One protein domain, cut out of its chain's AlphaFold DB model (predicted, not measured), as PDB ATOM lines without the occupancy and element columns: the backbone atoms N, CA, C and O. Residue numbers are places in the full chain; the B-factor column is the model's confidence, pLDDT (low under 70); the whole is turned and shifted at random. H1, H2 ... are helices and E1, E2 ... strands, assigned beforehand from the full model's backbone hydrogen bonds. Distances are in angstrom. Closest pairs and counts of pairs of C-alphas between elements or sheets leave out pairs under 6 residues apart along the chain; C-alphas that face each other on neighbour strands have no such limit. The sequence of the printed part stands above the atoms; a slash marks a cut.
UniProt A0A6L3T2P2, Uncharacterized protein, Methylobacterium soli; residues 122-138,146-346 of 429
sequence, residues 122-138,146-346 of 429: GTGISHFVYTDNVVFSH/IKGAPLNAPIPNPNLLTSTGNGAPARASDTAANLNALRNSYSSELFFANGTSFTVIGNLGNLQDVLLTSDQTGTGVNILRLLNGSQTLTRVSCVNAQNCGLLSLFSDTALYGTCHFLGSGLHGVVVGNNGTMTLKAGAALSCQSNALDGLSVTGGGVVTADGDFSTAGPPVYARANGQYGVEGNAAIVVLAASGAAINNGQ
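What this domain is: This is residues 122 to 138 and 146 to 346 of the 429 residues of an uncharacterized protein of Methylobacterium soli (UniProt A0A6L3T2P2). The chain winds in stacked turns, a solenoid with two walls: a sheet of seven parallel strands, E1 E3 E6 E8 E10 E13 E16, and facing it a twisted, branched sheet of eleven strands, parallel too, whose long strands E7 and E9 bend sharply. H1 packs on the outside of the seven-strand sheet, and E19 packs on E16. The printed part has 218 residues with one named helix and nineteen named strands, in the order E1, E2, H1, then E3 to E19; the class is mostly strand. It is compact and rounded, with a radius of gyration of the C-alphas of 15.4 A and spans of 44 by 42 by 34 A.

Where its parts are: Find C-alpha 128 at (31.523, 21.172, 12.278), where E1, residues 128 to 130, begins; E2 follows at 134 to 137. From C-alpha 168 at (51.246, 40.981, 8.813) H1 runs 22.5 A to residue 183. Read on to E3 (189 to 192), E4 (198 to 201), E5 (204 to 208), E6 (211 to 214) and E7 (224 to 234), which bends by 140 degrees at residue 228. After E8 (237 to 239) comes E9 (244 to 256), 19.6 A long, bending by 125 degrees at residue 250. Then come E10 (258 to 262), E11 (267 to 272), E12 (276 to 279), E13 (284 to 288), E14 (295 to 298), E15 (301 to 303), E16 (316 to 319), E17 (324 to 329), E18 (332 to 335) and E19 (340 to 344), ending at C-alpha 344, (48.045, 46.532, -0.946).

How they stand to each other: In the seven-strand sheet, E1 and E16 are the edge strands; look between E10 and E13 for N 286 and O 259, 2.9 A, within hydrogen-bond range. H1, with every O i to N i+4 pair within hydrogen-bond range, is on one face of this sheet, making two layers, a helix on one face of a sheet, at a height of 7.4 A over the sheet; the closest C-alphas of H1 and E10 are those of Thr 175 and Leu 262, 6.5 A apart. In the branched sheet, E4 and E5 lie on one side of E7 and E9 on the other, with N 226 and O 247 at 2.8 A. On one side of E9 lies E7, and on the other side lie E11 and E12; E11 and E14 are neighbours, as are E14 and E17, E12 and E15, E15 and E18, and E2 and E4. The two sheets form a sandwich, two sheets face to face: the parts that face each other are 9.7 A apart centre to centre, and the strands of the one stand at 78 degrees to those of the other. E19 pairs with no named strand; Ala 341 and Ala 318 of E16 are the closest C-alphas, 4.5 A.

The domain as a whole: The farthest C-alphas, Thr 131 and Ser 310, are 46.3 A apart. Residues 139 to 145 are not printed; C-alphas 138 and 146 are 13.1 A apart. E15 to E16 is a long link; its residues 305 to 313 have pLDDT under 70.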
ATOM      1  N   GLY A 122      25.417  25.336  13.075       92.12
ATOM      2  CA  GLY A 122      26.638  25.140  13.854       92.12
ATOM      3  C   GLY A 122      27.725  26.122  13.424       92.12
ATOM      4  O   GLY A 122      28.220  26.031  12.304       92.12
ATOM      5  N   THR A 123      28.084  27.072  14.292       82.94
ATOM      6  CA  THR A 123      29.066  28.148  14.038       82.94
ATOM      7  C   THR A 123      29.886  28.460  15.284       82.94
ATOM      8  O   THR A 123      29.452  28.194  16.408       82.94
ATOM      9  N   GLY A 124      31.063  29.067  15.115       86.69
ATOM     10  CA  GLY A 124      31.927  29.445  16.231       86.69
ATOM     11  C   GLY A 124      32.367  28.220  17.030       86.69
ATOM     12  O   GLY A 124      32.971  27.310  16.479       86.69
ATOM     13  N   ILE A 125      32.044  28.175  18.323       77.88
ATOM     14  CA  ILE A 125      32.381  27.032  19.195       77.88
ATOM     15  C   ILE A 125      31.613  25.746  18.852       77.88
ATOM     16  O   ILE A 125      31.969  24.677  19.336       77.88
ATOM     17  N   SER A 126      30.552  25.846  18.050       91.12
ATOM     18  CA  SER A 126      29.709  24.721  17.634       91.12
ATOM     19  C   SER A 126      29.839  24.422  16.140       91.12
ATOM     20  O   SER A 126      28.925  23.853  15.552       91.12
ATOM     21  N   HIS A 127      30.934  24.850  15.504       95.31
ATOM     22  CA  HIS A 127      31.198  24.524  14.104       95.31
ATOM     23  C   HIS A 127      31.421  23.019  13.882       95.31
ATOM     24  O   HIS A 127      31.713  22.266  14.813       95.31
ATOM     25  N   PHE A 128      31.302  22.572  12.632       97.69
ATOM     26  CA  PHE A 128      31.523  21.172  12.278       97.69
ATOM     27  C   PHE A 128      32.979  20.952  11.879       97.69
ATOM     28  O   PHE A 128      33.421  21.453  10.845       97.69
ATOM     29  N   VAL A 129      33.718  20.222  12.713       97.56
ATOM     30  CA  VAL A 129      35.151  19.967  12.527       97.56
ATOM     31  C   VAL A 129      35.366  18.786  11.584       97.56
ATOM     32  O   VAL A 129      34.849  17.697  11.817       97.56
ATOM     33  N   TYR A 130      36.184  18.996  10.557       98.00
ATOM     34  CA  TYR A 130      36.673  17.967   9.652       98.00
ATOM     35  C   TYR A 130      38.170  17.767   9.870       98.00
ATOM     36  O   TYR A 130      38.963  18.704   9.761       98.00
ATOM     37  N   THR A 131      38.545  16.529  10.183       97.06
ATOM     38  CA  THR A 131      39.940  16.068  10.270       97.06
ATOM     39  C   THR A 131      40.369  15.259   9.053       97.06
ATOM     40  O   THR A 131      41.548  14.949   8.925       97.06
ATOM     41  N   ASP A 132      39.434  14.985   8.139       97.38
ATOM     42  CA  ASP A 132      39.677  14.377   6.835       97.38
ATOM     43  C   ASP A 132      39.244  15.318   5.707       97.38
ATOM     44  O   ASP A 132      38.361  16.162   5.874       97.38
ATOM     45  N   ASN A 133      39.846  15.153   4.527       97.69
ATOM     46  CA  ASN A 133      39.413  15.882   3.338       97.69
ATOM     47  C   ASN A 133      37.971  15.516   2.969       97.69
ATOM     48  O   ASN A 133      37.614  14.341   2.914       97.69
ATOM     49  N   VAL A 134      37.180  16.530   2.633       98.38
ATOM     50  CA  VAL A 134      35.835  16.374   2.081       98.38
ATOM     51  C   VAL A 134      35.940  16.428   0.567       98.38
ATOM     52  O   VAL A 134      36.261  17.475   0.010       98.38
ATOM     53  N   VAL A 135      35.692  15.308  -0.112       98.31
ATOM     54  CA  VAL A 135      35.826  15.217  -1.574       98.31
ATOM     55  C   VAL A 135      34.485  14.885  -2.213       98.31
ATOM     56  O   VAL A 135      33.957  13.786  -2.055       98.31
ATOM     57  N   PHE A 136      33.953  15.830  -2.980       98.44
ATOM     58  CA  PHE A 136      32.773  15.641  -3.807       98.44
ATOM     59  C   PHE A 136      33.175  15.321  -5.250       98.44
ATOM     60  O   PHE A 136      33.865  16.102  -5.900       98.44
ATOM     61  N   SER A 137      32.711  14.182  -5.762       98.19
ATOM     62  CA  SER A 137      32.833  13.800  -7.169       98.19
ATOM     63  C   SER A 137      31.617  12.970  -7.556       98.19
ATOM     64  O   SER A 137      31.359  11.921  -6.962       98.19
ATOM     65  N   HIS A 138      30.832  13.457  -8.516       97.44
ATOM     66  CA  HIS A 138      29.618  12.777  -8.949       97.44
ATOM     67  C   HIS A 138      29.308  13.083 -10.415       97.44
ATOM     68  O   HIS A 138      29.279  14.246 -10.818       97.44
ATOM     69  N   ILE A 146      24.613  21.843  -2.073       98.56
ATOM     70  CA  ILE A 146      25.080  21.843  -0.690       98.56
ATOM     71  C   ILE A 146      24.752  23.209  -0.126       98.56
ATOM     72  O   ILE A 146      25.188  24.229  -0.664       98.56
ATOM     73  N   LYS A 147      23.948  23.235   0.929       98.56
ATOM     74  CA  LYS A 147      23.377  24.468   1.451       98.56
ATOM     75  C   LYS A 147      23.556  24.539   2.959       98.56
ATOM     76  O   LYS A 147      23.174  23.610   3.661       98.56
ATOM     77  N   GLY A 148      24.113  25.636   3.454       98.38
ATOM     78  CA  GLY A 148      24.098  25.972   4.873       98.38
ATOM     79  C   GLY A 148      22.693  26.293   5.373       98.38
ATOM     80  O   GLY A 148      21.759  26.506   4.593       98.38
ATOM     81  N   ALA A 149      22.508  26.294   6.687       97.62
ATOM     82  CA  ALA A 149      21.282  26.762   7.317       97.62
ATOM     83  C   ALA A 149      21.000  28.235   6.941       97.62
ATOM     84  O   ALA A 149      21.923  28.955   6.544       97.62
ATOM     85  N   PRO A 150      19.742  28.709   7.047       97.88
ATOM     86  CA  PRO A 150      19.408  30.104   6.769       97.88
ATOM     87  C   PRO A 150      20.328  31.067   7.521       97.88
ATOM     88  O   PRO A 150      20.602  30.849   8.699       97.88
ATOM     89  N   LEU A 151      20.794  32.116   6.842       97.94
ATOM     90  CA  LEU A 151      21.671  33.131   7.429       97.94
ATOM     91  C   LEU A 151      21.020  33.784   8.661       97.94
ATOM     92  O   LEU A 151      19.827  34.082   8.648       97.94
ATOM     93  N   ASN A 152      21.822  34.047   9.692       97.62
ATOM     94  CA  ASN A 152      21.416  34.765  10.905       97.62
ATOM     95  C   ASN A 152      21.246  36.271  10.655       97.62
ATOM     96  O   ASN A 152      20.424  36.927  11.293       97.62
ATOM     97  N   ALA A 153      22.026  36.821   9.723       97.88
ATOM     98  CA  ALA A 153      21.999  38.225   9.337       97.88
ATOM     99  C   ALA A 153      22.410  38.383   7.861       97.88
ATOM    100  O   ALA A 153      22.983  37.455   7.277       97.88
ATOM    101  N   PRO A 154      22.142  39.541   7.230       97.69
ATOM    102  CA  PRO A 154      22.665  39.832   5.899       97.69
ATOM    103  C   PRO A 154      24.190  39.696   5.858       97.69
ATOM    104  O   PRO A 154      24.877  40.144   6.774       97.69
ATOM    105  N   ILE A 155      24.717  39.122   4.771       97.75
ATOM    106  CA  ILE A 155      26.166  39.018   4.564       97.75
ATOM    107  C   ILE A 155      26.790  40.425   4.605       97.75
ATOM    108  O   ILE A 155      26.260  41.328   3.944       97.75
ATOM    109  N   PRO A 156      27.891  40.643   5.354       96.94
ATOM    110  CA  PRO A 156      28.487  41.964   5.487       96.94
ATOM    111  C   PRO A 156      28.886  42.532   4.127       96.94
ATOM    112  O   PRO A 156      29.526  41.867   3.313       96.94
ATOM    113  N   ASN A 157      28.547  43.798   3.885       95.38
ATOM    114  CA  ASN A 157      29.028  44.487   2.694       95.38
ATOM    115  C   ASN A 157      30.570  44.519   2.728       95.38
ATOM    116  O   ASN A 157      31.125  44.930   3.750       95.38
ATOM    117  N   PRO A 158      31.280  44.158   1.640       95.25
ATOM    118  CA  PRO A 158      32.744  44.168   1.616       95.25
ATOM    119  C   PRO A 158      33.390  45.499   2.026       95.25
ATOM    120  O   PRO A 158      34.518  45.505   2.514       95.25
ATOM    121  N   ASN A 159      32.687  46.626   1.852       92.25
ATOM    122  CA  ASN A 159      33.155  47.948   2.275       92.25
ATOM    123  C   ASN A 159      33.176  48.154   3.793       92.25
ATOM    124  O   ASN A 159      33.870  49.054   4.253       92.25
ATOM    125  N   LEU A 160      32.406  47.361   4.540       93.56
ATOM    126  CA  LEU A 160      32.301  47.434   5.999       93.56
ATOM    127  C   LEU A 160      33.258  46.470   6.708       93.56
ATOM    128  O   LEU A 160      33.346  46.502   7.932       93.56
ATOM    129  N   LEU A 161      33.955  45.611   5.957       96.69
ATOM    130  CA  LEU A 161      34.995  44.759   6.516       96.69
ATOM    131  C   LEU A 161      36.215  45.597   6.906       96.69
ATOM    132  O   LEU A 161      36.616  46.531   6.205       96.69
ATOM    133  N   THR A 162      36.801  45.238   8.040       97.50
ATOM    134  CA  THR A 162      37.977  45.887   8.604       97.50
ATOM    135  C   THR A 162      39.181  45.651   7.696       97.50
ATOM    136  O   THR A 162      39.449  44.521   7.292       97.50
ATOM    137  N   SER A 163      39.904  46.728   7.384       95.81
ATOM    138  CA  SER A 163      41.107  46.729   6.547       95.81
ATOM    139  C   SER A 163      42.043  47.847   7.027       95.81
ATOM    140  O   SER A 163      42.094  48.928   6.431       95.81
ATOM    141  N   THR A 164      42.750  47.613   8.131       96.81
ATOM    142  CA  THR A 164      43.614  48.604   8.794       96.81
ATOM    143  C   THR A 164      44.996  48.734   8.156       96.81
ATOM    144  O   THR A 164      45.613  49.792   8.268       96.81
ATOM    145  N   GLY A 165      45.483  47.714   7.439       94.81
ATOM    146  CA  GLY A 165      46.741  47.806   6.692       94.81
ATOM    147  C   GLY A 165      47.246  46.482   6.120       94.81
ATOM    148  O   GLY A 165      46.769  45.411   6.469       94.81
ATOM    149  N   ASN A 166      48.262  46.553   5.256       96.00
ATOM    150  CA  ASN A 166      48.873  45.381   4.608       96.00
ATOM    151  C   ASN A 166      49.998  44.715   5.407       96.00
ATOM    152  O   ASN A 166      50.539  43.723   4.936       96.00
ATOM    153  N   GLY A 167      50.390  45.222   6.575       97.31
ATOM    154  CA  GLY A 167      51.398  44.567   7.414       97.31
ATOM    155  C   GLY A 167      50.851  43.283   8.045       97.31
ATOM    156  O   GLY A 167      49.676  43.227   8.395       97.31
ATOM    157  N   ALA A 168      51.690  42.261   8.244       97.25
ATOM    158  CA  ALA A 168      51.246  40.981   8.813       97.25
ATOM    159  C   ALA A 168      50.443  41.112  10.133       97.25
ATOM    160  O   ALA A 168      49.397  40.468  10.229       97.25
ATOM    161  N   PRO A 169      50.823  41.976  11.104       97.81
ATOM    162  CA  PRO A 169      50.021  42.180  12.315       97.81
ATOM    163  C   PRO A 169      48.635  42.786  12.045       97.81
ATOM    164  O   PRO A 169      47.648  42.342  12.629       97.81
ATOM    165  N   ALA A 170      48.549  43.769  11.141       97.56
ATOM    166  CA  ALA A 170      47.287  44.402  10.759       97.56
ATOM    167  C   ALA A 170      46.355  43.388  10.086       97.56
ATOM    168  O   ALA A 170      45.218  43.213  10.512       97.56
ATOM    169  N   ARG A 171      46.882  42.610   9.130       97.44
ATOM    170  CA  ARG A 171      46.127  41.551   8.449       97.44
ATOM    171  C   ARG A 171      45.585  40.500   9.416       97.44
ATOM    172  O   ARG A 171      44.436  40.092   9.271       97.44
ATOM    173  N   ALA A 172      46.374  40.077  10.406       97.38
ATOM    174  CA  ALA A 172      45.925  39.122  11.421       97.38
ATOM    175  C   ALA A 172      44.773  39.688  12.275       97.38
ATOM    176  O   ALA A 172      43.764  39.009  12.478       97.38
ATOM    177  N   SER A 173      44.888  40.947  12.713       97.81
ATOM    178  CA  SER A 173      43.835  41.650  13.460       97.81
ATOM    179  C   SER A 173      42.554  41.818  12.635       97.81
ATOM    180  O   SER A 173      41.461  41.488  13.099       97.81
ATOM    181  N   ASP A 174      42.685  42.283  11.391       97.94
ATOM    182  CA  ASP A 174      41.573  42.470  10.457       97.94
ATOM    183  C   ASP A 174      40.854  41.143  10.189       97.94
ATOM    184  O   ASP A 174      39.627  41.073  10.221       97.94
ATOM    185  N   THR A 175      41.615  40.065   9.991       97.56
ATOM    186  CA  THR A 175      41.077  38.720   9.760       97.56
ATOM    187  C   THR A 175      40.257  38.230  10.950       97.56
ATOM    188  O   THR A 175      39.148  37.735  10.758       97.56
ATOM    189  N   ALA A 176      40.750  38.409  12.179       97.94
ATOM    190  CA  ALA A 176      40.012  38.036  13.383       97.94
ATOM    191  C   ALA A 176      38.705  38.838  13.533       97.94
ATOM    192  O   ALA A 176      37.650  38.263  13.811       97.94
ATOM    193  N   ALA A 177      38.750  40.156  13.299       98.00
ATOM    194  CA  ALA A 177      37.565  41.013  13.343       98.00
ATOM    195  C   ALA A 177      36.529  40.616  12.276       98.00
ATOM    196  O   ALA A 177      35.341  40.474  12.572       98.00
ATOM    197  N   ASN A 178      36.987  40.375  11.047       98.25
ATOM    198  CA  ASN A 178      36.128  40.003   9.927       98.25
ATOM    199  C   ASN A 178      35.536  38.597  10.098       98.25
ATOM    200  O   ASN A 178      34.365  38.395   9.787       98.25
ATOM    201  N   LEU A 179      36.287  37.639  10.655       97.94
ATOM    202  CA  LEU A 179      35.763  36.309  10.982       97.94
ATOM    203  C   LEU A 179      34.597  36.393  11.974       97.94
ATOM    204  O   LEU A 179      33.582  35.722  11.791       97.94
ATOM    205  N   ASN A 180      34.707  37.249  12.992       97.81
ATOM    206  CA  ASN A 180      33.617  37.470  13.941       97.81
ATOM    207  C   ASN A 180      32.380  38.078  13.258       97.81
ATOM    208  O   ASN A 180      31.264  37.626  13.506       97.81
ATOM    209  N   ALA A 181      32.559  39.044  12.349       97.69
ATOM    210  CA  ALA A 181      31.452  39.608  11.573       97.69
ATOM    211  C   ALA A 181      30.760  38.557  10.682       97.69
ATOM    212  O   ALA A 181      29.530  38.518  10.601       97.69
ATOM    213  N   LEU A 182      31.535  37.665  10.056       97.75
ATOM    214  CA  LEU A 182      30.997  36.575   9.243       97.75
ATOM    215  C   LEU A 182      30.243  35.550  10.100       97.75
ATOM    216  O   LEU A 182      29.137  35.162   9.733       97.75
ATOM    217  N   ARG A 183      30.762  35.169  11.271       98.00
ATOM    218  CA  ARG A 183      30.071  34.256  12.203       98.00
ATOM    219  C   ARG A 183      28.746  34.803  12.740       98.00
ATOM    220  O   ARG A 183      27.876  34.016  13.085       98.00
ATOM    221  N   ASN A 184      28.559  36.124  12.758       97.56
ATOM    222  CA  ASN A 184      27.264  36.733  13.083       97.56
ATOM    223  C   ASN A 184      26.240  36.618  11.939       97.56
ATOM    224  O   ASN A 184      25.045  36.773  12.174       97.56
ATOM    225  N   SER A 185      26.695  36.378  10.707       97.81
ATOM    226  CA  SER A 185      25.839  36.324   9.514       97.81
ATOM    227  C   SER A 185      25.550  34.891   9.080       97.81
ATOM    228  O   SER A 185      24.415  34.562   8.747       97.81
ATOM    229  N   TYR A 186      26.560  34.023   9.106       98.00
ATOM    230  CA  TYR A 186      26.416  32.609   8.779       98.00
ATOM    231  C   TYR A 186      25.855  31.815   9.956       98.00
ATOM    232  O   TYR A 186      26.116  32.137  11.112       98.00
ATOM    233  N   SER A 187      25.118  30.753   9.634       98.12
ATOM    234  CA  SER A 187      24.564  29.798  10.608       98.12
ATOM    235  C   SER A 187      25.190  28.409  10.499       98.12
ATOM    236  O   SER A 187      25.016  27.594  11.401       98.12
ATOM    237  N   SER A 188      25.932  28.137   9.422       98.19
ATOM    238  CA  SER A 188      26.672  26.890   9.214       98.19
ATOM    239  C   SER A 188      28.133  27.193   8.892       98.19
ATOM    240  O   SER A 188      28.438  27.855   7.898       98.19
ATOM    241  N   GLU A 189      29.026  26.675   9.728       98.44
ATOM    242  CA  GLU A 189      30.477  26.758   9.599       98.44
ATOM    243  C   GLU A 189      31.071  25.349   9.506       98.44
ATOM    244  O   GLU A 189      30.849  24.512  10.384       98.44
ATOM    245  N   LEU A 190      31.840  25.094   8.446       98.31
ATOM    246  CA  LEU A 190      32.677  23.901   8.320       98.31
ATOM    247  C   LEU A 190      34.119  24.303   8.633       98.31
ATOM    248  O   LEU A 190      34.678  25.176   7.965       98.31
ATOM    249  N   PHE A 191      34.708  23.687   9.651       98.19
ATOM    250  CA  PHE A 191      36.070  23.960  10.089       98.19
ATOM    251  C   PHE A 191      36.999  22.819   9.680       98.19
ATOM    252  O   PHE A 191      36.788  21.673  10.069       98.19
ATOM    253  N   PHE A 192      38.031  23.135   8.906       97.88
ATOM    254  CA  PHE A 192      39.011  22.185   8.388       97.88
ATOM    255  C   PHE A 192      40.297  22.258   9.208       97.88
ATOM    256  O   PHE A 192      41.053  23.232   9.123       97.88
ATOM    257  N   ALA A 193      40.527  21.223  10.011       97.19
ATOM    258  CA  ALA A 193      41.709  21.093  10.854       97.19
ATOM    259  C   ALA A 193      42.830  20.337  10.130       97.19
ATOM    260  O   ALA A 193      42.568  19.587   9.184       97.19
ATOM    261  N   ASN A 194      44.066  20.471  10.613       95.94
ATOM    262  CA  ASN A 194      45.215  19.655  10.191       95.94
ATOM    263  C   ASN A 194      45.470  19.664   8.673       95.94
ATOM    264  O   ASN A 194      45.869  18.652   8.092       95.94
ATOM    265  N   GLY A 195      45.221  20.795   8.014       94.69
ATOM    266  CA  GLY A 195      45.457  20.925   6.580       94.69
ATOM    267  C   GLY A 195      44.468  20.183   5.680       94.69
ATOM    268  O   GLY A 195      44.798  19.830   4.546       94.69
ATOM    269  N   THR A 196      43.257  19.933   6.162       97.50
ATOM    270  CA  THR A 196      42.183  19.373   5.336       97.50
ATOM    271  C   THR A 196      41.489  20.426   4.480       97.50
ATOM    272  O   THR A 196      41.687  21.631   4.633       97.50
ATOM    273  N   SER A 197      40.695  19.964   3.515       97.81
ATOM    274  CA  SER A 197      40.049  20.816   2.519       97.81
ATOM    275  C   SER A 197      38.685  20.287   2.091       97.81
ATOM    276  O   SER A 197      38.385  19.097   2.224       97.81
ATOM    277  N   PHE A 198      37.893  21.173   1.494       98.44
ATOM    278  CA  PHE A 198      36.728  20.852   0.688       98.44
ATOM    279  C   PHE A 198      37.133  20.846  -0.790       98.44
ATOM    280  O   PHE A 198      37.460  21.886  -1.360       98.44
ATOM    281  N   THR A 199      37.079  19.690  -1.442       98.56
ATOM    282  CA  THR A 199      37.402  19.534  -2.864       98.56
ATOM    283  C   THR A 199      36.175  19.108  -3.662       98.56
ATOM    284  O   THR A 199      35.533  18.113  -3.344       98.56
ATOM    285  N   VAL A 200      35.887  19.829  -4.740       98.50
ATOM    286  CA  VAL A 200      34.908  19.481  -5.773       98.50
ATOM    287  C   VAL A 200      35.660  19.052  -7.023       98.50
ATOM    288  O   VAL A 200      36.503  19.799  -7.518       98.50
ATOM    289  N   ILE A 201      35.340  17.867  -7.541       98.38
ATOM    290  CA  ILE A 201      35.848  17.358  -8.814       98.38
ATOM    291  C   ILE A 201      34.677  17.204  -9.786       98.38
ATOM    292  O   ILE A 201      33.774  16.400  -9.552       98.38
ATOM    293  N   GLY A 202      34.701  17.953 -10.888       98.06
ATOM    294  CA  GLY A 202      33.610  17.993 -11.858       98.06
ATOM    295  C   GLY A 202      32.523  19.005 -11.492       98.06
ATOM    296  O   GLY A 202      32.758  20.008 -10.820       98.06
ATOM    297  N   ASN A 203      31.305  18.758 -11.969       98.44
ATOM    298  CA  ASN A 203      30.203  19.705 -11.806       98.44
ATOM    299  C   ASN A 203      29.661  19.706 -10.371       98.44
ATOM    300  O   ASN A 203      29.505  18.639  -9.785       98.44
ATOM    301  N   LEU A 204      29.266  20.869  -9.852       98.38
ATOM    302  CA  LEU A 204      28.462  21.001  -8.631       98.38
ATOM    303  C   LEU A 204      27.339  22.008  -8.882       98.38
ATOM    304  O   LEU A 204      27.604  23.134  -9.301       98.38
ATOM    305  N   GLY A 205      26.099  21.616  -8.591       98.31
ATOM    306  CA  GLY A 205      24.920  22.454  -8.801       98.31
ATOM    307  C   GLY A 205      25.022  23.786  -8.065       98.31
ATOM    308  O   GLY A 205      24.938  24.836  -8.696       98.31
ATOM    309  N   ASN A 206      25.239  23.756  -6.745       98.56
ATOM    310  CA  ASN A 206      25.533  24.955  -5.954       98.56
ATOM    311  C   ASN A 206      26.188  24.597  -4.611       98.56
ATOM    312  O   ASN A 206      25.769  23.634  -3.966       98.56
ATOM    313  N   LEU A 207      27.140  25.412  -4.158       98.62
ATOM    314  CA  LEU A 207      27.532  25.521  -2.752       98.62
ATOM    315  C   LEU A 207      27.032  26.867  -2.227       98.62
ATOM    316  O   LEU A 207      27.426  27.914  -2.739       98.62
ATOM    317  N   GLN A 208      26.159  26.849  -1.223       98.62
ATOM    318  CA  GLN A 208      25.403  28.030  -0.827       98.62
ATOM    319  C   GLN A 208      25.357  28.243   0.688       98.62
ATOM    320  O   GLN A 208      25.090  27.304   1.424       98.62
ATOM    321  N   ASP A 209      25.485  29.494   1.142       98.38
ATOM    322  CA  ASP A 209      25.257  29.902   2.543       98.38
ATOM    323  C   ASP A 209      26.173  29.203   3.566       98.38
ATOM    324  O   ASP A 209      25.769  28.939   4.696       98.38
ATOM    325  N   VAL A 210      27.418  28.905   3.186       98.44
ATOM    326  CA  VAL A 210      28.388  28.219   4.055       98.44
ATOM    327  C   VAL A 210      29.595  29.107   4.348       98.44
ATOM    328  O   VAL A 210      30.168  29.715   3.438       98.44
ATOM    329  N   LEU A 211      30.006  29.129   5.617       98.69
ATOM    330  CA  LEU A 211      31.307  29.627   6.053       98.69
ATOM    331  C   LEU A 211      32.288  28.451   6.161       98.69
ATOM    332  O   LEU A 211      32.043  27.488   6.880       98.69
ATOM    333  N   LEU A 212      33.406  28.523   5.453       98.44
ATOM    334  CA  LEU A 212      34.499  27.561   5.517       98.44
ATOM    335  C   LEU A 212      35.672  28.211   6.260       98.44
ATOM    336  O   LEU A 212      36.084  29.325   5.936       98.44
ATOM    337  N   THR A 213      36.211  27.541   7.269       98.25
ATOM    338  CA  THR A 213      37.328  28.055   8.076       98.25
ATOM    339  C   THR A 213      38.404  26.995   8.247       98.25
ATOM    340  O   THR A 213      38.150  25.813   8.035       98.25
ATOM    341  N   SER A 214      39.613  27.406   8.613       97.31
ATOM    342  CA  SER A 214      40.717  26.495   8.922       97.31
ATOM    343  C   SER A 214      41.571  27.037  10.070       97.31
ATOM    344  O   SER A 214      41.510  28.221  10.413       97.31
ATOM    345  N   ASP A 215      42.353  26.148  10.678       96.00
ATOM    346  CA  ASP A 215      43.388  26.452  11.669       96.00
ATOM    347  C   ASP A 215      44.710  26.965  11.062       96.00
ATOM    348  O   ASP A 215      45.654  27.217  11.810       96.00
ATOM    349  N   GLN A 216      44.796  27.129   9.734       93.88
ATOM    350  CA  GLN A 216      46.030  27.451   8.995       93.88
ATOM    351  C   GLN A 216      47.173  26.444   9.210       93.88
ATOM    352  O   GLN A 216      48.343  26.770   8.995       93.88
ATOM    353  N   THR A 217      46.872  25.215   9.625       90.62
ATOM    354  CA  THR A 217      47.880  24.157   9.723       90.62
ATOM    355  C   THR A 217      47.966  23.366   8.413       90.62
ATOM    356  O   THR A 217      47.028  23.342   7.619       90.62
ATOM    357  N   GLY A 218      49.111  22.719   8.173       83.38
ATOM    358  CA  GLY A 218      49.364  21.895   6.982       83.38
ATOM    359  C   GLY A 218      49.808  22.693   5.750       83.38
ATOM    360  O   GLY A 218      49.180  23.671   5.373       83.38
ATOM    361  N   THR A 219      50.908  22.272   5.116       87.44
ATOM    362  CA  THR A 219      51.555  22.992   4.002       87.44
ATOM    363  C   THR A 219      50.833  22.834   2.661       87.44
ATOM    364  O   THR A 219      50.580  21.720   2.217       87.44
ATOM    365  N   GLY A 220      50.576  23.950   1.974       87.69
ATOM    366  CA  GLY A 220      49.987  24.028   0.636       87.69
ATOM    367  C   GLY A 220      48.460  23.927   0.587       87.69
ATOM    368  O   GLY A 220      47.904  23.719  -0.493       87.69
ATOM    369  N   VAL A 221      47.772  24.050   1.723       90.81
ATOM    370  CA  VAL A 221      46.353  23.688   1.826       90.81
ATOM    371  C   VAL A 221      45.446  24.841   1.420       90.81
ATOM    372  O   VAL A 221      45.532  25.950   1.948       90.81
ATOM    373  N   ASN A 222      44.537  24.550   0.493       96.44
ATOM    374  CA  ASN A 222      43.470  25.454   0.077       96.44
ATOM    375  C   ASN A 222      42.169  24.989   0.727       96.44
ATOM    376  O   ASN A 222      41.888  23.791   0.675       96.44
ATOM    377  N   ILE A 223      41.374  25.896   1.297       97.31
ATOM    378  CA  ILE A 223      40.130  25.502   1.982       97.31
ATOM    379  C   ILE A 223      39.121  24.950   0.977       97.31
ATOM    380  O   ILE A 223      38.596  23.858   1.182       97.31
ATOM    381  N   LEU A 224      38.868  25.678  -0.113       98.44
ATOM    382  CA  LEU A 224      37.951  25.268  -1.170       98.44
ATOM    383  C   LEU A 224      38.710  25.050  -2.478       98.44
ATOM    384  O   LEU A 224      39.386  25.947  -2.978       98.44
ATOM    385  N   ARG A 225      38.583  23.855  -3.053       98.31
ATOM    386  CA  ARG A 225      39.218  23.469  -4.317       98.31
ATOM    387  C   ARG A 225      38.149  23.078  -5.322       98.31
ATOM    388  O   ARG A 225      37.396  22.144  -5.073       98.31
ATOM    389  N   LEU A 226      38.109  23.761  -6.456       98.31
ATOM    390  CA  LEU A 226      37.226  23.463  -7.578       98.31
ATOM    391  C   LEU A 226      38.091  22.976  -8.738       98.31
ATOM    392  O   LEU A 226      38.954  23.710  -9.225       98.31
ATOM    393  N   LEU A 227      37.925  21.708  -9.107       98.12
ATOM    394  CA  LEU A 227      38.782  21.009 -10.058       98.12
ATOM    395  C   LEU A 227      37.938  20.398 -11.179       98.12
ATOM    396  O   LEU A 227      37.248  19.405 -10.958       98.12
ATOM    397  N   ASN A 228      38.089  20.909 -12.398       97.50
ATOM    398  CA  ASN A 228      37.323  20.517 -13.585       97.50
ATOM    399  C   ASN A 228      35.807  20.773 -13.485       97.50
ATOM    400  O   ASN A 228      35.191  20.547 -12.452       97.50
ATOM    401  N   GLY A 229      35.167  21.122 -14.601       97.44
ATOM    402  CA  GLY A 229      33.704  21.243 -14.693       97.44
ATOM    403  C   GLY A 229      33.161  22.593 -14.223       97.44
ATOM    404  O   GLY A 229      33.923  23.521 -13.967       97.44
ATOM    405  N   SER A 230      31.836  22.708 -14.139       98.25
ATOM    406  CA  SER A 230      31.147  23.946 -13.765       98.25
ATOM    407  C   SER A 230      30.620  23.888 -12.334       98.25
ATOM    408  O   SER A 230      29.935  22.934 -11.950       98.25
ATOM    409  N   GLN A 231      30.921  24.915 -11.539       98.00
ATOM    410  CA  GLN A 231      30.453  25.023 -10.159       98.00
ATOM    411  C   GLN A 231      29.853  26.393  -9.890       98.00
ATOM    412  O   GLN A 231      30.386  27.424 -10.301       98.00
ATOM    413  N   THR A 232      28.769  26.395  -9.123       98.12
ATOM    414  CA  THR A 232      28.156  27.627  -8.632       98.12
ATOM    415  C   THR A 232      28.455  27.808  -7.153       98.12
ATOM    416  O   THR A 232      28.263  26.882  -6.366       98.12
ATOM    417  N   LEU A 233      28.900  29.004  -6.767       98.38
ATOM    418  CA  LEU A 233      29.028  29.415  -5.371       98.38
ATOM    419  C   LEU A 233      28.059  30.565  -5.096       98.38
ATOM    420  O   LEU A 233      28.072  31.571  -5.804       98.38
ATOM    421  N   THR A 234      27.248  30.443  -4.049       98.25
ATOM    422  CA  THR A 234      26.290  31.478  -3.644       98.25
ATOM    423  C   THR A 234      26.510  31.879  -2.193       98.25
ATOM    424  O   THR A 234      26.205  31.108  -1.288       98.25
ATOM    425  N   ARG A 235      26.983  33.104  -1.946       98.12
ATOM    426  CA  ARG A 235      27.256  33.592  -0.580       98.12
ATOM    427  C   ARG A 235      28.157  32.639   0.214       98.12
ATOM    428  O   ARG A 235      27.826  32.246   1.329       98.12
ATOM    429  N   VAL A 236      29.289  32.245  -0.361       98.50
ATOM    430  CA  VAL A 236      30.281  31.374   0.292       98.50
ATOM    431  C   VAL A 236      31.420  32.225   0.836       98.50
ATOM    432  O   VAL A 236      31.906  33.121   0.146       98.50
ATOM    433  N   SER A 237      31.857  31.933   2.059       98.62
ATOM    434  CA  SER A 237      33.013  32.598   2.660       98.62
ATOM    435  C   SER A 237      34.080  31.588   3.061       98.62
ATOM    436  O   SER A 237      33.746  30.564   3.638       98.62
ATOM    437  N   CYS A 238      35.351  31.877   2.784       98.44
ATOM    438  CA  CYS A 238      36.507  31.122   3.263       98.44
ATOM    439  C   CYS A 238      37.402  32.043   4.092       98.44
ATOM    440  O   CYS A 238      37.716  33.153   3.657       98.44
ATOM    441  N   VAL A 239      37.835  31.593   5.266       98.31
ATOM    442  CA  VAL A 239      38.723  32.373   6.137       98.31
ATOM    443  C   VAL A 239      39.854  31.495   6.646       98.31
ATOM    444  O   VAL A 239      39.609  30.348   7.014       98.31
ATOM    445  N   ASN A 240      41.063  32.054   6.736       97.06
ATOM    446  CA  ASN A 240      42.220  31.393   7.340       97.06
ATOM    447  C   ASN A 240      42.702  30.149   6.574       97.06
ATOM    448  O   ASN A 240      43.045  29.143   7.185       97.06
ATOM    449  N   ALA A 241      42.749  30.190   5.241       96.81
ATOM    450  CA  ALA A 241      43.416  29.127   4.488       96.81
ATOM    451  C   ALA A 241      44.935  29.255   4.601       96.81
ATOM    452  O   ALA A 241      45.454  30.361   4.712       96.81
ATOM    453  N   GLN A 242      45.672  28.151   4.502       95.94
ATOM    454  CA  GLN A 242      47.130  28.225   4.558       95.94
ATOM    455  C   GLN A 242      47.754  28.690   3.231       95.94
ATOM    456  O   GLN A 242      48.691  29.481   3.232       95.94
ATOM    457  N   ASN A 243      47.208  28.243   2.100       97.38
ATOM    458  CA  ASN A 243      47.583  28.699   0.764       97.38
ATOM    459  C   ASN A 243      46.546  29.698   0.237       97.38
ATOM    460  O   ASN A 243      46.748  30.905   0.374       97.38
ATOM    461  N   CYS A 244      45.412  29.223  -0.293       97.69
ATOM    462  CA  CYS A 244      44.328  30.115  -0.696       97.69
ATOM    463  C   CYS A 244      42.936  29.709  -0.218       97.69
ATOM    464  O   CYS A 244      42.649  28.532   0.014       97.69
ATOM    465  N   GLY A 245      42.069  30.708  -0.044       97.75
ATOM    466  CA  GLY A 245      40.677  30.502   0.353       97.75
ATOM    467  C   GLY A 245      39.928  29.669  -0.683       97.75
ATOM    468  O   GLY A 245      39.313  28.661  -0.336       97.75
ATOM    469  N   LEU A 246      40.046  30.057  -1.955       98.31
ATOM    470  CA  LEU A 246      39.496  29.335  -3.100       98.31
ATOM    471  C   LEU A 246      40.545  29.133  -4.191       98.31
ATOM    472  O   LEU A 246      41.101  30.096  -4.711       98.31
ATOM    473  N   LEU A 247      40.717  27.878  -4.595       98.00
ATOM    474  CA  LEU A 247      41.486  27.463  -5.759       98.00
ATOM    475  C   LEU A 247      40.539  26.930  -6.841       98.00
ATOM    476  O   LEU A 247      39.941  25.872  -6.653       98.00
ATOM    477  N   SER A 248      40.436  27.618  -7.977       97.94
ATOM    478  CA  SER A 248      39.686  27.167  -9.156       97.94
ATOM    479  C   SER A 248      40.649  26.812 -10.289       97.94
ATOM    480  O   SER A 248      41.356  27.680 -10.802       97.94
ATOM    481  N   LEU A 249      40.716  25.526 -10.652       97.81
ATOM    482  CA  LEU A 249      41.601  25.001 -11.699       97.81
ATOM    483  C   LEU A 249      40.797  24.240 -12.746       97.81
ATOM    484  O   LEU A 249      39.996  23.370 -12.390       97.81
ATOM    485  N   PHE A 250      41.035  24.538 -14.028       97.19
ATOM    486  CA  PHE A 250      40.337  23.910 -15.160       97.19
ATOM    487  C   PHE A 250      38.799  23.933 -15.028       97.19
ATOM    488  O   PHE A 250      38.111  23.048 -15.532       97.19
ATOM    489  N   SER A 251      38.264  24.897 -14.281       97.19
ATOM    490  CA  SER A 251      36.864  24.931 -13.857       97.19
ATOM    491  C   SER A 251      36.183  26.208 -14.317       97.19
ATOM    492  O   SER A 251      36.836  27.243 -14.397       97.19
ATOM    493  N   ASP A 252      34.872  26.143 -14.529       97.62
ATOM    494  CA  ASP A 252      34.013  27.295 -14.799       97.62
ATOM    495  C   ASP A 252      33.223  27.646 -13.535       97.62
ATOM    496  O   ASP A 252      32.177  27.059 -13.234       97.62
ATOM    497  N   THR A 253      33.744  28.595 -12.761       97.88
ATOM    498  CA  THR A 253      33.169  28.991 -11.472       97.88
ATOM    499  C   THR A 253      32.251  30.203 -11.621       97.88
ATOM    500  O   THR A 253      32.698  31.297 -11.957       97.88
ATOM    501  N   ALA A 254      30.967  30.048 -11.304       97.31
ATOM    502  CA  ALA A 254      30.014  31.154 -11.244       97.31
ATOM    503  C   ALA A 254      29.796  31.608  -9.793       97.31
ATOM    504  O   ALA A 254      29.443  30.801  -8.932       97.31
ATOM    505  N   LEU A 255      29.970  32.903  -9.523       97.00
ATOM    506  CA  LEU A 255      29.691  33.500  -8.216       97.00
ATOM    507  C   LEU A 255      28.357  34.247  -8.227       97.00
ATOM    508  O   LEU A 255      28.132  35.105  -9.082       97.00
ATOM    509  N   TYR A 256      27.523  33.973  -7.226       95.94
ATOM    510  CA  TYR A 256      26.280  34.684  -6.939       95.94
ATOM    511  C   TYR A 256      26.300  35.257  -5.518       95.94
ATOM    512  O   TYR A 256      26.782  34.633  -4.568       95.94
ATOM    513  N   GLY A 257      25.714  36.444  -5.351       95.56
ATOM    514  CA  GLY A 257      25.758  37.167  -4.078       95.56
ATOM    515  C   GLY A 257      27.186  37.513  -3.634       95.56
ATOM    516  O   GLY A 257      28.135  37.467  -4.417       95.56
ATOM    517  N   THR A 258      27.342  37.907  -2.374       96.69
ATOM    518  CA  THR A 258      28.641  38.322  -1.829       96.69
ATOM    519  C   THR A 258      29.431  37.125  -1.308       96.69
ATOM    520  O   THR A 258      28.977  36.450  -0.388       96.69
ATOM    521  N   CYS A 259      30.621  36.893  -1.863       98.06
ATOM    522  CA  CYS A 259      31.563  35.866  -1.417       98.06
ATOM    523  C   CYS A 259      32.832  36.506  -0.831       98.06
ATOM    524  O   CYS A 259      33.348  37.486  -1.379       98.06
ATOM    525  N   HIS A 260      33.357  35.939   0.259       98.31
ATOM    526  CA  HIS A 260      34.528  36.465   0.970       98.31
ATOM    527  C   HIS A 260      35.652  35.425   1.065       98.31
ATOM    528  O   HIS A 260      35.409  34.292   1.452       98.31
ATOM    529  N   PHE A 261      36.890  35.810   0.774       98.25
ATOM    530  CA  PHE A 261      38.076  34.954   0.860       98.25
ATOM    531  C   PHE A 261      39.180  35.712   1.596       98.25
ATOM    532  O   PHE A 261      39.866  36.565   1.022       98.25
ATOM    533  N   LEU A 262      39.267  35.494   2.908       98.19
ATOM    534  CA  LEU A 262      39.964  36.393   3.826       98.19
ATOM    535  C   LEU A 262      41.112  35.702   4.564       98.19
ATOM    536  O   LEU A 262      41.001  34.538   4.950       98.19
ATOM    537  N   GLY A 263      42.177  36.456   4.835       97.19
ATOM    538  CA  GLY A 263      43.207  36.049   5.791       97.19
ATOM    539  C   GLY A 263      43.962  34.783   5.400       97.19
ATOM    540  O   GLY A 263      44.342  34.007   6.274       97.19
ATOM    541  N   SER A 264      44.122  34.528   4.102       97.44
ATOM    542  CA  SER A 264      44.820  33.338   3.621       97.44
ATOM    543  C   SER A 264      46.335  33.543   3.639       97.44
ATOM    544  O   SER A 264      46.832  34.652   3.420       97.44
ATOM    545  N   GLY A 265      47.080  32.466   3.883       96.50
ATOM    546  CA  GLY A 265      48.532  32.495   4.020       96.50
ATOM    547  C   GLY A 265      49.292  32.791   2.728       96.50
ATOM    548  O   GLY A 265      50.461  33.149   2.822       96.50
ATOM    549  N   LEU A 266      48.650  32.725   1.553       97.31
ATOM    550  CA  LEU A 266      49.161  33.268   0.290       97.31
ATOM    551  C   LEU A 266      48.100  34.128  -0.409       97.31
ATOM    552  O   LEU A 266      48.195  35.352  -0.355       97.31
ATOM    553  N   HIS A 267      47.071  33.529  -1.012       97.94
ATOM    554  CA  HIS A 267      46.118  34.253  -1.867       97.94
ATOM    555  C   HIS A 267      44.677  34.155  -1.355       97.94
ATOM    556  O   HIS A 267      44.290  33.138  -0.797       97.94
ATOM    557  N   GLY A 268      43.827  35.154  -1.583       97.81
ATOM    558  CA  GLY A 268      42.393  35.007  -1.298       97.81
ATOM    559  C   GLY A 268      41.750  34.002  -2.254       97.81
ATOM    560  O   GLY A 268      41.226  32.963  -1.844       97.81
ATOM    561  N   VAL A 269      41.852  34.299  -3.548       98.44
ATOM    562  CA  VAL A 269      41.350  33.471  -4.648       98.44
ATOM    563  C   VAL A 269      42.445  33.256  -5.678       98.44
ATOM    564  O   VAL A 269      43.123  34.206  -6.065       98.44
ATOM    565  N   VAL A 270      42.555  32.024  -6.170       98.06
ATOM    566  CA  VAL A 270      43.381  31.657  -7.321       98.06
ATOM    567  C   VAL A 270      42.494  31.085  -8.421       98.06
ATOM    568  O   VAL A 270      41.771  30.113  -8.197       98.06
ATOM    569  N   VAL A 271      42.579  31.660  -9.620       97.88
ATOM    570  CA  VAL A 271      41.985  31.112 -10.848       97.88
ATOM    571  C   VAL A 271      43.123  30.735 -11.784       97.88
ATOM    572  O   VAL A 271      43.812  31.601 -12.319       97.88
ATOM    573  N   GLY A 272      43.362  29.437 -11.931       96.69
ATOM    574  CA  GLY A 272      44.549  28.910 -12.594       96.69
ATOM    575  C   GLY A 272      44.238  27.921 -13.711       96.69
ATOM    576  O   GLY A 272      43.142  27.366 -13.786       96.69
ATOM    577  N   ASN A 273      45.246  27.642 -14.539       94.94
ATOM    578  CA  ASN A 273      45.253  26.542 -15.506       94.94
ATOM    579  C   ASN A 273      43.999  26.509 -16.401       94.94
ATOM    580  O   ASN A 273      43.231  25.549 -16.370       94.94
ATOM    581  N   ASN A 274      43.762  27.568 -17.171       95.06
ATOM    582  CA  ASN A 274      42.588  27.735 -18.036       95.06
ATOM    583  C   ASN A 274      41.229  27.729 -17.311       95.06
ATOM    584  O   ASN A 274      40.197  27.656 -17.971       95.06
ATOM    585  N   GLY A 275      41.200  27.807 -15.977       97.00
ATOM    586  CA  GLY A 275      39.964  28.034 -15.236       97.00
ATOM    587  C   GLY A 275      39.370  29.408 -15.548       97.00
ATOM    588  O   GLY A 275      40.097  30.369 -15.830       97.00
ATOM    589  N   THR A 276      38.046  29.503 -15.472       97.25
ATOM    590  CA  THR A 276      37.311  30.756 -15.579       97.25
ATOM    591  C   THR A 276      36.511  31.034 -14.312       97.25
ATOM    592  O   THR A 276      35.994  30.130 -13.651       97.25
ATOM    593  N   MET A 277      36.393  32.309 -13.953       97.62
ATOM    594  CA  MET A 277      35.470  32.756 -12.917       97.62
ATOM    595  C   MET A 277      34.595  33.884 -13.444       97.62
ATOM    596  O   MET A 277      35.092  34.901 -13.926       97.62
ATOM    597  N   THR A 278      33.283  33.718 -13.310       95.75
ATOM    598  CA  THR A 278      32.295  34.726 -13.693       95.75
ATOM    599  C   THR A 278      31.557  35.219 -12.462       95.75
ATOM    600  O   THR A 278      30.918  34.437 -11.755       95.75
ATOM    601  N   LEU A 279      31.608  36.524 -12.209       94.19
ATOM    602  CA  LEU A 279      30.761  37.149 -11.197       94.19
ATOM    603  C   LEU A 279      29.437  37.542 -11.855       94.19
ATOM    604  O   LEU A 279      29.422  38.292 -12.832       94.19
ATOM    605  N   LYS A 280      28.330  37.030 -11.320       93.69
ATOM    606  CA  LYS A 280      26.982  37.276 -11.845       93.69
ATOM    607  C   LYS A 280      26.406  38.593 -11.328       93.69
ATOM    608  O   LYS A 280      26.932  39.194 -10.392       93.69
ATOM    609  N   ALA A 281      25.316  39.060 -11.936       88.44
ATOM    610  CA  ALA A 281      24.642  40.283 -11.503       88.44
ATOM    611  C   ALA A 281      24.271  40.217 -10.008       88.44
ATOM    612  O   ALA A 281      23.758  39.208  -9.522       88.44
ATOM    613  N   GLY A 282      24.567  41.288  -9.268       89.31
ATOM    614  CA  GLY A 282      24.370  41.343  -7.815       89.31
ATOM    615  C   GLY A 282      25.378  40.529  -6.991       89.31
ATOM    616  O   GLY A 282      25.251  40.477  -5.767       89.31
ATOM    617  N   ALA A 283      26.373  39.896  -7.621       93.88
ATOM    618  CA  ALA A 283      27.480  39.286  -6.901       93.88
ATOM    619  C   ALA A 283      28.487  40.339  -6.413       93.88
ATOM    620  O   ALA A 283      28.541  41.465  -6.904       93.88
ATOM    621  N   ALA A 284      29.316  39.964  -5.446       94.62
ATOM    622  CA  ALA A 284      30.511  40.715  -5.088       94.62
ATOM    623  C   ALA A 284      31.584  39.737  -4.619       94.62
ATOM    624  O   ALA A 284      31.282  38.769  -3.921       94.62
ATOM    625  N   LEU A 285      32.834  40.004  -4.981       96.69
ATOM    626  CA  LEU A 285      33.978  39.219  -4.531       96.69
ATOM    627  C   LEU A 285      34.821  40.063  -3.586       96.69
ATOM    628  O   LEU A 285      35.207  41.176  -3.927       96.69
ATOM    629  N   SER A 286      35.131  39.532  -2.410       97.50
ATOM    630  CA  SER A 286      35.972  40.202  -1.426       97.50
ATOM    631  C   SER A 286      37.167  39.336  -1.059       97.50
ATOM    632  O   SER A 286      36.998  38.325  -0.389       97.50
ATOM    633  N   CYS A 287      38.369  39.777  -1.407       97.69
ATOM    634  CA  CYS A 287      39.626  39.131  -1.056       97.69
ATOM    635  C   CYS A 287      40.468  40.073  -0.188       97.69
ATOM    636  O   CYS A 287      41.039  41.036  -0.701       97.69
ATOM    637  N   GLN A 288      40.523  39.849   1.126       96.56
ATOM    638  CA  GLN A 288      41.182  40.798   2.033       96.56
ATOM    639  C   GLN A 288      42.170  40.134   2.980       96.56
ATOM    640  O   GLN A 288      41.996  38.975   3.361       96.56
ATOM    641  N   SER A 289      43.176  40.901   3.395       96.25
ATOM    642  CA  SER A 289      44.132  40.515   4.437       96.25
ATOM    643  C   SER A 289      44.941  39.251   4.120       96.25
ATOM    644  O   SER A 289      45.423  38.581   5.031       96.25
ATOM    645  N   ASN A 290      45.133  38.929   2.838       97.12
ATOM    646  CA  ASN A 290      45.934  37.780   2.413       97.12
ATOM    647  C   ASN A 290      47.431  38.119   2.415       97.12
ATOM    648  O   ASN A 290      47.819  39.286   2.294       97.12
ATOM    649  N   ALA A 291      48.294  37.118   2.593       97.38
ATOM    650  CA  ALA A 291      49.726  37.375   2.755       97.38
ATOM    651  C   ALA A 291      50.433  37.833   1.472       97.38
ATOM    652  O   ALA A 291      51.390  38.601   1.573       97.38
ATOM    653  N   LEU A 292      49.961  37.386   0.309       97.62
ATOM    654  CA  LEU A 292      50.389  37.831  -1.013       97.62
ATOM    655  C   LEU A 292      49.238  38.589  -1.671       97.62
ATOM    656  O   LEU A 292      49.138  39.799  -1.470       97.62
ATOM    657  N   ASP A 293      48.332  37.892  -2.359       98.12
ATOM    658  CA  ASP A 293      47.390  38.540  -3.274       98.12
ATOM    659  C   ASP A 293      45.933  38.375  -2.869       98.12
ATOM    660  O   ASP A 293      45.527  37.371  -2.288       98.12
ATOM    661  N   GLY A 294      45.103  39.353  -3.220       97.75
ATOM    662  CA  GLY A 294      43.659  39.205  -3.090       97.75
ATOM    663  C   GLY A 294      43.119  38.188  -4.096       97.75
ATOM    664  O   GLY A 294      42.626  37.121  -3.727       97.75
ATOM    665  N   LEU A 295      43.210  38.531  -5.377       98.06
ATOM    666  CA  LEU A 295      42.802  37.698  -6.506       98.06
ATOM    667  C   LEU A 295      44.010  37.482  -7.418       98.06
ATOM    668  O   LEU A 295      44.483  38.447  -8.006       98.06
ATOM    669  N   SER A 296      44.467  36.240  -7.563       98.06
ATOM    670  CA  SER A 296      45.515  35.863  -8.515       98.06
ATOM    671  C   SER A 296      44.919  35.038  -9.652       98.06
ATOM    672  O   SER A 296      44.222  34.045  -9.431       98.06
ATOM    673  N   VAL A 297      45.161  35.465 -10.889       97.81
ATOM    674  CA  VAL A 297      44.675  34.795 -12.098       97.81
ATOM    675  C   VAL A 297      45.880  34.413 -12.945       97.81
ATOM    676  O   VAL A 297      46.607  35.292 -13.403       97.81
ATOM    677  N   THR A 298      46.095  33.112 -13.158       97.50
ATOM    678  CA  THR A 298      47.264  32.588 -13.882       97.50
ATOM    679  C   THR A 298      46.855  31.641 -15.008       97.50
ATOM    680  O   THR A 298      46.340  30.552 -14.753       97.50
ATOM    681  N   GLY A 299      47.097  32.018 -16.266       93.88
ATOM    682  CA  GLY A 299      46.750  31.167 -17.413       93.88
ATOM    683  C   GLY A 299      45.242  30.940 -17.598       93.88
ATOM    684  O   GLY A 299      44.863  29.951 -18.212       93.88
ATOM    685  N   GLY A 300      44.386  31.780 -17.010       92.31
ATOM    686  CA  GLY A 300      42.925  31.639 -17.002       92.31
ATOM    687  C   GLY A 300      42.203  32.969 -17.228       92.31
ATOM    688  O   GLY A 300      42.782  33.919 -17.762       92.31
ATOM    689  N   GLY A 301      40.935  33.042 -16.816       93.69
ATOM    690  CA  GLY A 301      40.104  34.230 -17.020       93.69
ATOM    691  C   GLY A 301      39.206  34.584 -15.837       93.69
ATOM    692  O   GLY A 301      38.613  33.711 -15.212       93.69
ATOM    693  N   VAL A 302      39.043  35.876 -15.556       88.75
ATOM    694  CA  VAL A 302      38.010  36.381 -14.638       88.75
ATOM    695  C   VAL A 302      37.217  37.477 -15.330       88.75
ATOM    696  O   VAL A 302      37.802  38.424 -15.850       88.75
ATOM    697  N   VAL A 303      35.889  37.366 -15.318       86.56
ATOM    698  CA  VAL A 303      34.991  38.327 -15.970       86.56
ATOM    699  C   VAL A 303      33.869  38.731 -15.018       86.56
ATOM    700  O   VAL A 303      33.152  37.894 -14.469       86.56
ATOM    701  N   THR A 304      33.690  40.036 -14.828       77.81
ATOM    702  CA  THR A 304      32.614  40.606 -14.007       77.81
ATOM    703  C   THR A 304      31.478  41.141 -14.886       77.81
ATOM    704  O   THR A 304      31.259  42.345 -14.920       77.81
ATOM    705  N   ALA A 305      30.800  40.290 -15.657       66.38
ATOM    706  CA  ALA A 305      29.511  40.600 -16.296       66.38
ATOM    707  C   ALA A 305      29.025  39.416 -17.143       66.38
ATOM    708  O   ALA A 305      29.812  38.805 -17.864       66.38
ATOM    709  N   ASP A 306      27.708  39.195 -17.162       59.31
ATOM    710  CA  ASP A 306      27.019  38.412 -18.199       59.31
ATOM    711  C   ASP A 306      26.874  39.238 -19.494       59.31
ATOM    712  O   ASP A 306      25.777  39.487 -19.982       59.31
ATOM    713  N   GLY A 307      27.992  39.727 -20.038       52.81
ATOM    714  CA  GLY A 307      28.030  40.427 -21.328       52.81
ATOM    715  C   GLY A 307      27.512  41.873 -21.347       52.81
ATOM    716  O   GLY A 307      27.641  42.524 -22.382       52.81
ATOM    717  N   ASP A 308      26.990  42.407 -20.236       54.44
ATOM    718  CA  ASP A 308      26.579  43.814 -20.131       54.44
ATOM    719  C   ASP A 308      27.621  44.654 -19.370       54.44
ATOM    720  O   ASP A 308      27.726  44.602 -18.147       54.44
ATOM    721  N   PHE A 309      28.404  45.435 -20.116       57.72
ATOM    722  CA  PHE A 309      29.396  46.380 -19.591       57.72
ATOM    723  C   PHE A 309      28.792  47.739 -19.183       57.72
ATOM    724  O   PHE A 309      29.540  48.644 -18.818       57.72
ATOM    725  N   SER A 310      27.471  47.930 -19.316       52.12
ATOM    726  CA  SER A 310      26.825  49.249 -19.204       52.12
ATOM    727  C   SER A 310      26.191  49.551 -17.842       52.12
ATOM    728  O   SER A 310      25.926  50.714 -17.536       52.12
ATOM    729  N   THR A 311      25.993  48.540 -16.994       53.78
ATOM    730  CA  THR A 311      25.492  48.696 -15.622       53.78
ATOM    731  C   THR A 311      26.601  48.393 -14.619       53.78
ATOM    732  O   THR A 311      27.496  47.608 -14.914       53.78
ATOM    733  N   ALA A 312      26.591  49.055 -13.452       59.03
ATOM    734  CA  ALA A 312      27.596  48.875 -12.403       59.03
ATOM    735  C   ALA A 312      27.726  47.385 -12.046       59.03
ATOM    736  O   ALA A 312      26.899  46.841 -11.313       59.03
ATOM    737  N   GLY A 313      28.727  46.722 -12.631       59.38
ATOM    738  CA  GLY A 313      28.898  45.282 -12.521       59.38
ATOM    739  C   GLY A 313      29.210  44.840 -11.087       59.38
ATOM    740  O   GLY A 313      29.363  45.662 -10.178       59.38
ATOM    741  N   PRO A 314      29.333  43.528 -10.856       73.25
ATOM    742  CA  PRO A 314      29.681  43.012  -9.545       73.25
ATOM    743  C   PRO A 314      31.101  43.464  -9.151       73.25
ATOM    744  O   PRO A 314      32.059  43.187  -9.880       73.25
ATOM    745  N   PRO A 315      31.269  44.171  -8.020       86.88
ATOM    746  CA  PRO A 315      32.566  44.701  -7.621       86.88
ATOM    747  C   PRO A 315      33.497  43.605  -7.086       86.88
ATOM    748  O   PRO A 315      33.082  42.692  -6.366       86.88
ATOM    749  N   VAL A 316      34.788  43.754  -7.389       94.31
ATOM    750  CA  VAL A 316      35.882  43.011  -6.747       94.31
ATOM    751  C   VAL A 316      36.570  43.925  -5.737       94.31
ATOM    752  O   VAL A 316      37.032  45.013  -6.080       94.31
ATOM    753  N   TYR A 317      36.650  43.478  -4.487       96.25
ATOM    754  CA  TYR A 317      37.298  44.169  -3.378       96.25
ATOM    755  C   TYR A 317      38.546  43.405  -2.953       96.25
ATOM    756  O   TYR A 317      38.442  42.399  -2.261       96.25
ATOM    757  N   ALA A 318      39.720  43.891  -3.342       96.50
ATOM    758  CA  ALA A 318      40.998  43.276  -3.017       96.50
ATOM    759  C   ALA A 318      41.832  44.180  -2.098       96.50
ATOM    760  O   ALA A 318      42.565  45.056  -2.564       96.50
ATOM    761  N   ARG A 319      41.674  44.028  -0.779       96.12
ATOM    762  CA  ARG A 319      42.155  45.023   0.196       96.12
ATOM    763  C   ARG A 319      43.184  44.483   1.172       96.12
ATOM    764  O   ARG A 319      43.069  43.345   1.614       96.12
ATOM    765  N   ALA A 320      44.130  45.334   1.566       95.50
ATOM    766  CA  ALA A 320      45.085  45.033   2.634       95.50
ATOM    767  C   ALA A 320      45.881  43.729   2.418       95.50
ATOM    768  O   ALA A 320      46.275  43.070   3.378       95.50
ATOM    769  N   ASN A 321      46.130  43.340   1.165       97.25
ATOM    770  CA  ASN A 321      46.937  42.160   0.864       97.25
ATOM    771  C   ASN A 321      48.431  42.511   0.921       97.25
ATOM    772  O   ASN A 321      48.818  43.666   0.721       97.25
ATOM    773  N   GLY A 322      49.284  41.535   1.232       97.06
ATOM    774  CA  GLY A 322      50.715  41.774   1.434       97.06
ATOM    775  C   GLY A 322      51.510  42.104   0.167       97.06
ATOM    776  O   GLY A 322      52.593  42.672   0.286       97.06
ATOM    777  N   GLN A 323      50.980  41.816  -1.022       97.31
ATOM    778  CA  GLN A 323      51.563  42.168  -2.317       97.31
ATOM    779  C   GLN A 323      50.530  42.840  -3.220       97.31
ATOM    780  O   GLN A 323      50.448  44.073  -3.215       97.31
ATOM    781  N   TYR A 324      49.741  42.077  -3.978       97.88
ATOM    782  CA  TYR A 324      48.837  42.639  -4.973       97.88
ATOM    783  C   TYR A 324      47.374  42.582  -4.529       97.88
ATOM    784  O   TYR A 324      46.930  41.671  -3.835       97.88
ATOM    785  N   GLY A 325      46.573  43.559  -4.943       97.38
ATOM    786  CA  GLY A 325      45.124  43.411  -4.846       97.38
ATOM    787  C   GLY A 325      44.643  42.370  -5.854       97.38
ATOM    788  O   GLY A 325      44.157  41.299  -5.490       97.38
ATOM    789  N   VAL A 326      44.809  42.692  -7.133       97.69
ATOM    790  CA  VAL A 326      44.458  41.832  -8.261       97.69
ATOM    791  C   VAL A 326      45.691  41.610  -9.128       97.69
ATOM    792  O   VAL A 326      46.266  42.571  -9.637       97.69
ATOM    793  N   GLU A 327      46.052  40.350  -9.322       97.94
ATOM    794  CA  GLU A 327      47.110  39.896 -10.217       97.94
ATOM    795  C   GLU A 327      46.515  39.178 -11.439       97.94
ATOM    796  O   GLU A 327      45.682  38.280 -11.307       97.94
ATOM    797  N   GLY A 328      46.986  39.546 -12.631       97.25
ATOM    798  CA  GLY A 328      46.772  38.810 -13.876       97.25
ATOM    799  C   GLY A 328      48.105  38.433 -14.521       97.25
ATOM    800  O   GLY A 328      48.787  39.295 -15.070       97.25
ATOM    801  N   ASN A 329      48.465  37.151 -14.473       97.81
ATOM    802  CA  ASN A 329      49.699  36.591 -15.023       97.81
ATOM    803  C   ASN A 329      49.372  35.639 -16.183       97.81
ATOM    804  O   ASN A 329      48.788  34.577 -15.969       97.81
ATOM    805  N   ALA A 330      49.695  36.010 -17.424       97.12
ATOM    806  CA  ALA A 330      49.271  35.255 -18.615       97.12
ATOM    807  C   ALA A 330      47.763  34.971 -18.620       97.12
ATOM    808  O   ALA A 330      47.313  33.882 -18.968       97.12
ATOM    809  N   ALA A 331      46.983  35.951 -18.167       96.62
ATOM    810  CA  ALA A 331      45.563  35.815 -17.897       96.62
ATOM    811  C   ALA A 331      44.776  37.040 -18.359       96.62
ATOM    812  O   ALA A 331      45.334  38.123 -18.546       96.62
ATOM    813  N   ILE A 332      43.462  36.866 -18.495       96.88
ATOM    814  CA  ILE A 332      42.523  37.940 -18.827       96.88
ATOM    815  C   ILE A 332      41.662  38.240 -17.601       96.88
ATOM    816  O   ILE A 332      40.912  37.387 -17.135       96.88
ATOM    817  N   VAL A 333      41.732  39.465 -17.091       96.31
ATOM    818  CA  VAL A 333      40.919  39.932 -15.964       96.31
ATOM    819  C   VAL A 333      40.106  41.136 -16.410       96.31
ATOM    820  O   VAL A 333      40.656  42.181 -16.745       96.31
ATOM    821  N   VAL A 334      38.785  41.007 -16.415       95.00
ATOM    822  CA  VAL A 334      37.866  42.056 -16.856       95.00
ATOM    823  C   VAL A 334      36.954  42.447 -15.706       95.00
ATOM    824  O   VAL A 334      36.068  41.686 -15.321       95.00
ATOM    825  N   LEU A 335      37.185  43.649 -15.178       91.94
ATOM    826  CA  LEU A 335      36.474  44.258 -14.061       91.94
ATOM    827  C   LEU A 335      35.701  45.481 -14.579       91.94
ATOM    828  O   LEU A 335      36.281  46.534 -14.835       91.94
ATOM    829  N   ALA A 336      34.395  45.323 -14.764       76.69
ATOM    830  CA  ALA A 336      33.478  46.297 -15.365       76.69
ATOM    831  C   ALA A 336      32.744  47.171 -14.322       76.69
ATOM    832  O   ALA A 336      31.659  47.687 -14.579       76.69
ATOM    833  N   ALA A 337      33.286  47.288 -13.110       72.88
ATOM    834  CA  ALA A 337      32.594  47.869 -11.964       72.88
ATOM    835  C   ALA A 337      33.533  48.678 -11.077       72.88
ATOM    836  O   ALA A 337      34.738  48.443 -11.090       72.88
ATOM    837  N   SER A 338      32.964  49.530 -10.213       84.38
ATOM    838  CA  SER A 338      33.656  50.265  -9.139       84.38
ATOM    839  C   SER A 338      34.238  49.353  -8.042       84.38
ATOM    840  O   SER A 338      33.940  49.497  -6.855       84.38
ATOM    841  N   GLY A 339      35.061  48.383  -8.442       90.69
ATOM    842  CA  GLY A 339      35.882  47.562  -7.572       90.69
ATOM    843  C   GLY A 339      36.955  48.399  -6.882       90.69
ATOM    844  O   GLY A 339      37.251  49.531  -7.270       90.69
ATOM    845  N   ALA A 340      37.538  47.841  -5.828       94.50
ATOM    846  CA  ALA A 340      38.565  48.518  -5.054       94.50
ATOM    847  C   ALA A 340      39.699  47.557  -4.717       94.50
ATOM    848  O   ALA A 340      39.519  46.643  -3.911       94.50
ATOM    849  N   ALA A 341      40.874  47.813  -5.278       96.06
ATOM    850  CA  ALA A 341      42.110  47.144  -4.925       96.06
ATOM    851  C   ALA A 341      42.999  48.092  -4.110       96.06
ATOM    852  O   ALA A 341      43.888  48.729  -4.664       96.06
ATOM    853  N   ILE A 342      42.728  48.242  -2.810       95.44
ATOM    854  CA  ILE A 342      43.318  49.306  -1.975       95.44
ATOM    855  C   ILE A 342      44.172  48.786  -0.817       95.44
ATOM    856  O   ILE A 342      43.940  47.704  -0.280       95.44
ATOM    857  N   ASN A 343      45.120  49.613  -0.384       94.00
ATOM    858  CA  ASN A 343      46.035  49.370   0.729       94.00
ATOM    859  C   ASN A 343      46.884  48.107   0.547       94.00
ATOM    860  O   ASN A 343      47.205  47.461   1.532       94.00
ATOM    861  N   ASN A 344      47.252  47.738  -0.682       96.56
ATOM    862  CA  ASN A 344      48.045  46.532  -0.946       96.56
ATOM    863  C   ASN A 344      49.558  46.790  -0.808       96.56
ATOM    864  O   ASN A 344      50.028  47.920  -0.958       96.56
ATOM    865  N   GLY A 345      50.327  45.762  -0.456       96.44
ATOM    866  CA  GLY A 345      51.748  45.890  -0.114       96.44
ATOM    867  C   GLY A 345      52.689  46.167  -1.284       96.44
ATOM    868  O   GLY A 345      53.847  46.474  -1.035       96.44
ATOM    869  N   GLN A 346      52.216  46.083  -2.529       96.38
ATOM    870  CA  GLN A 346      52.959  46.451  -3.735       96.38
ATOM    871  C   GLN A 346      52.087  47.227  -4.724       96.38
ATOM    872  O   GLN A 346      52.304  48.422  -4.909       96.38
TER     873      GLN A 346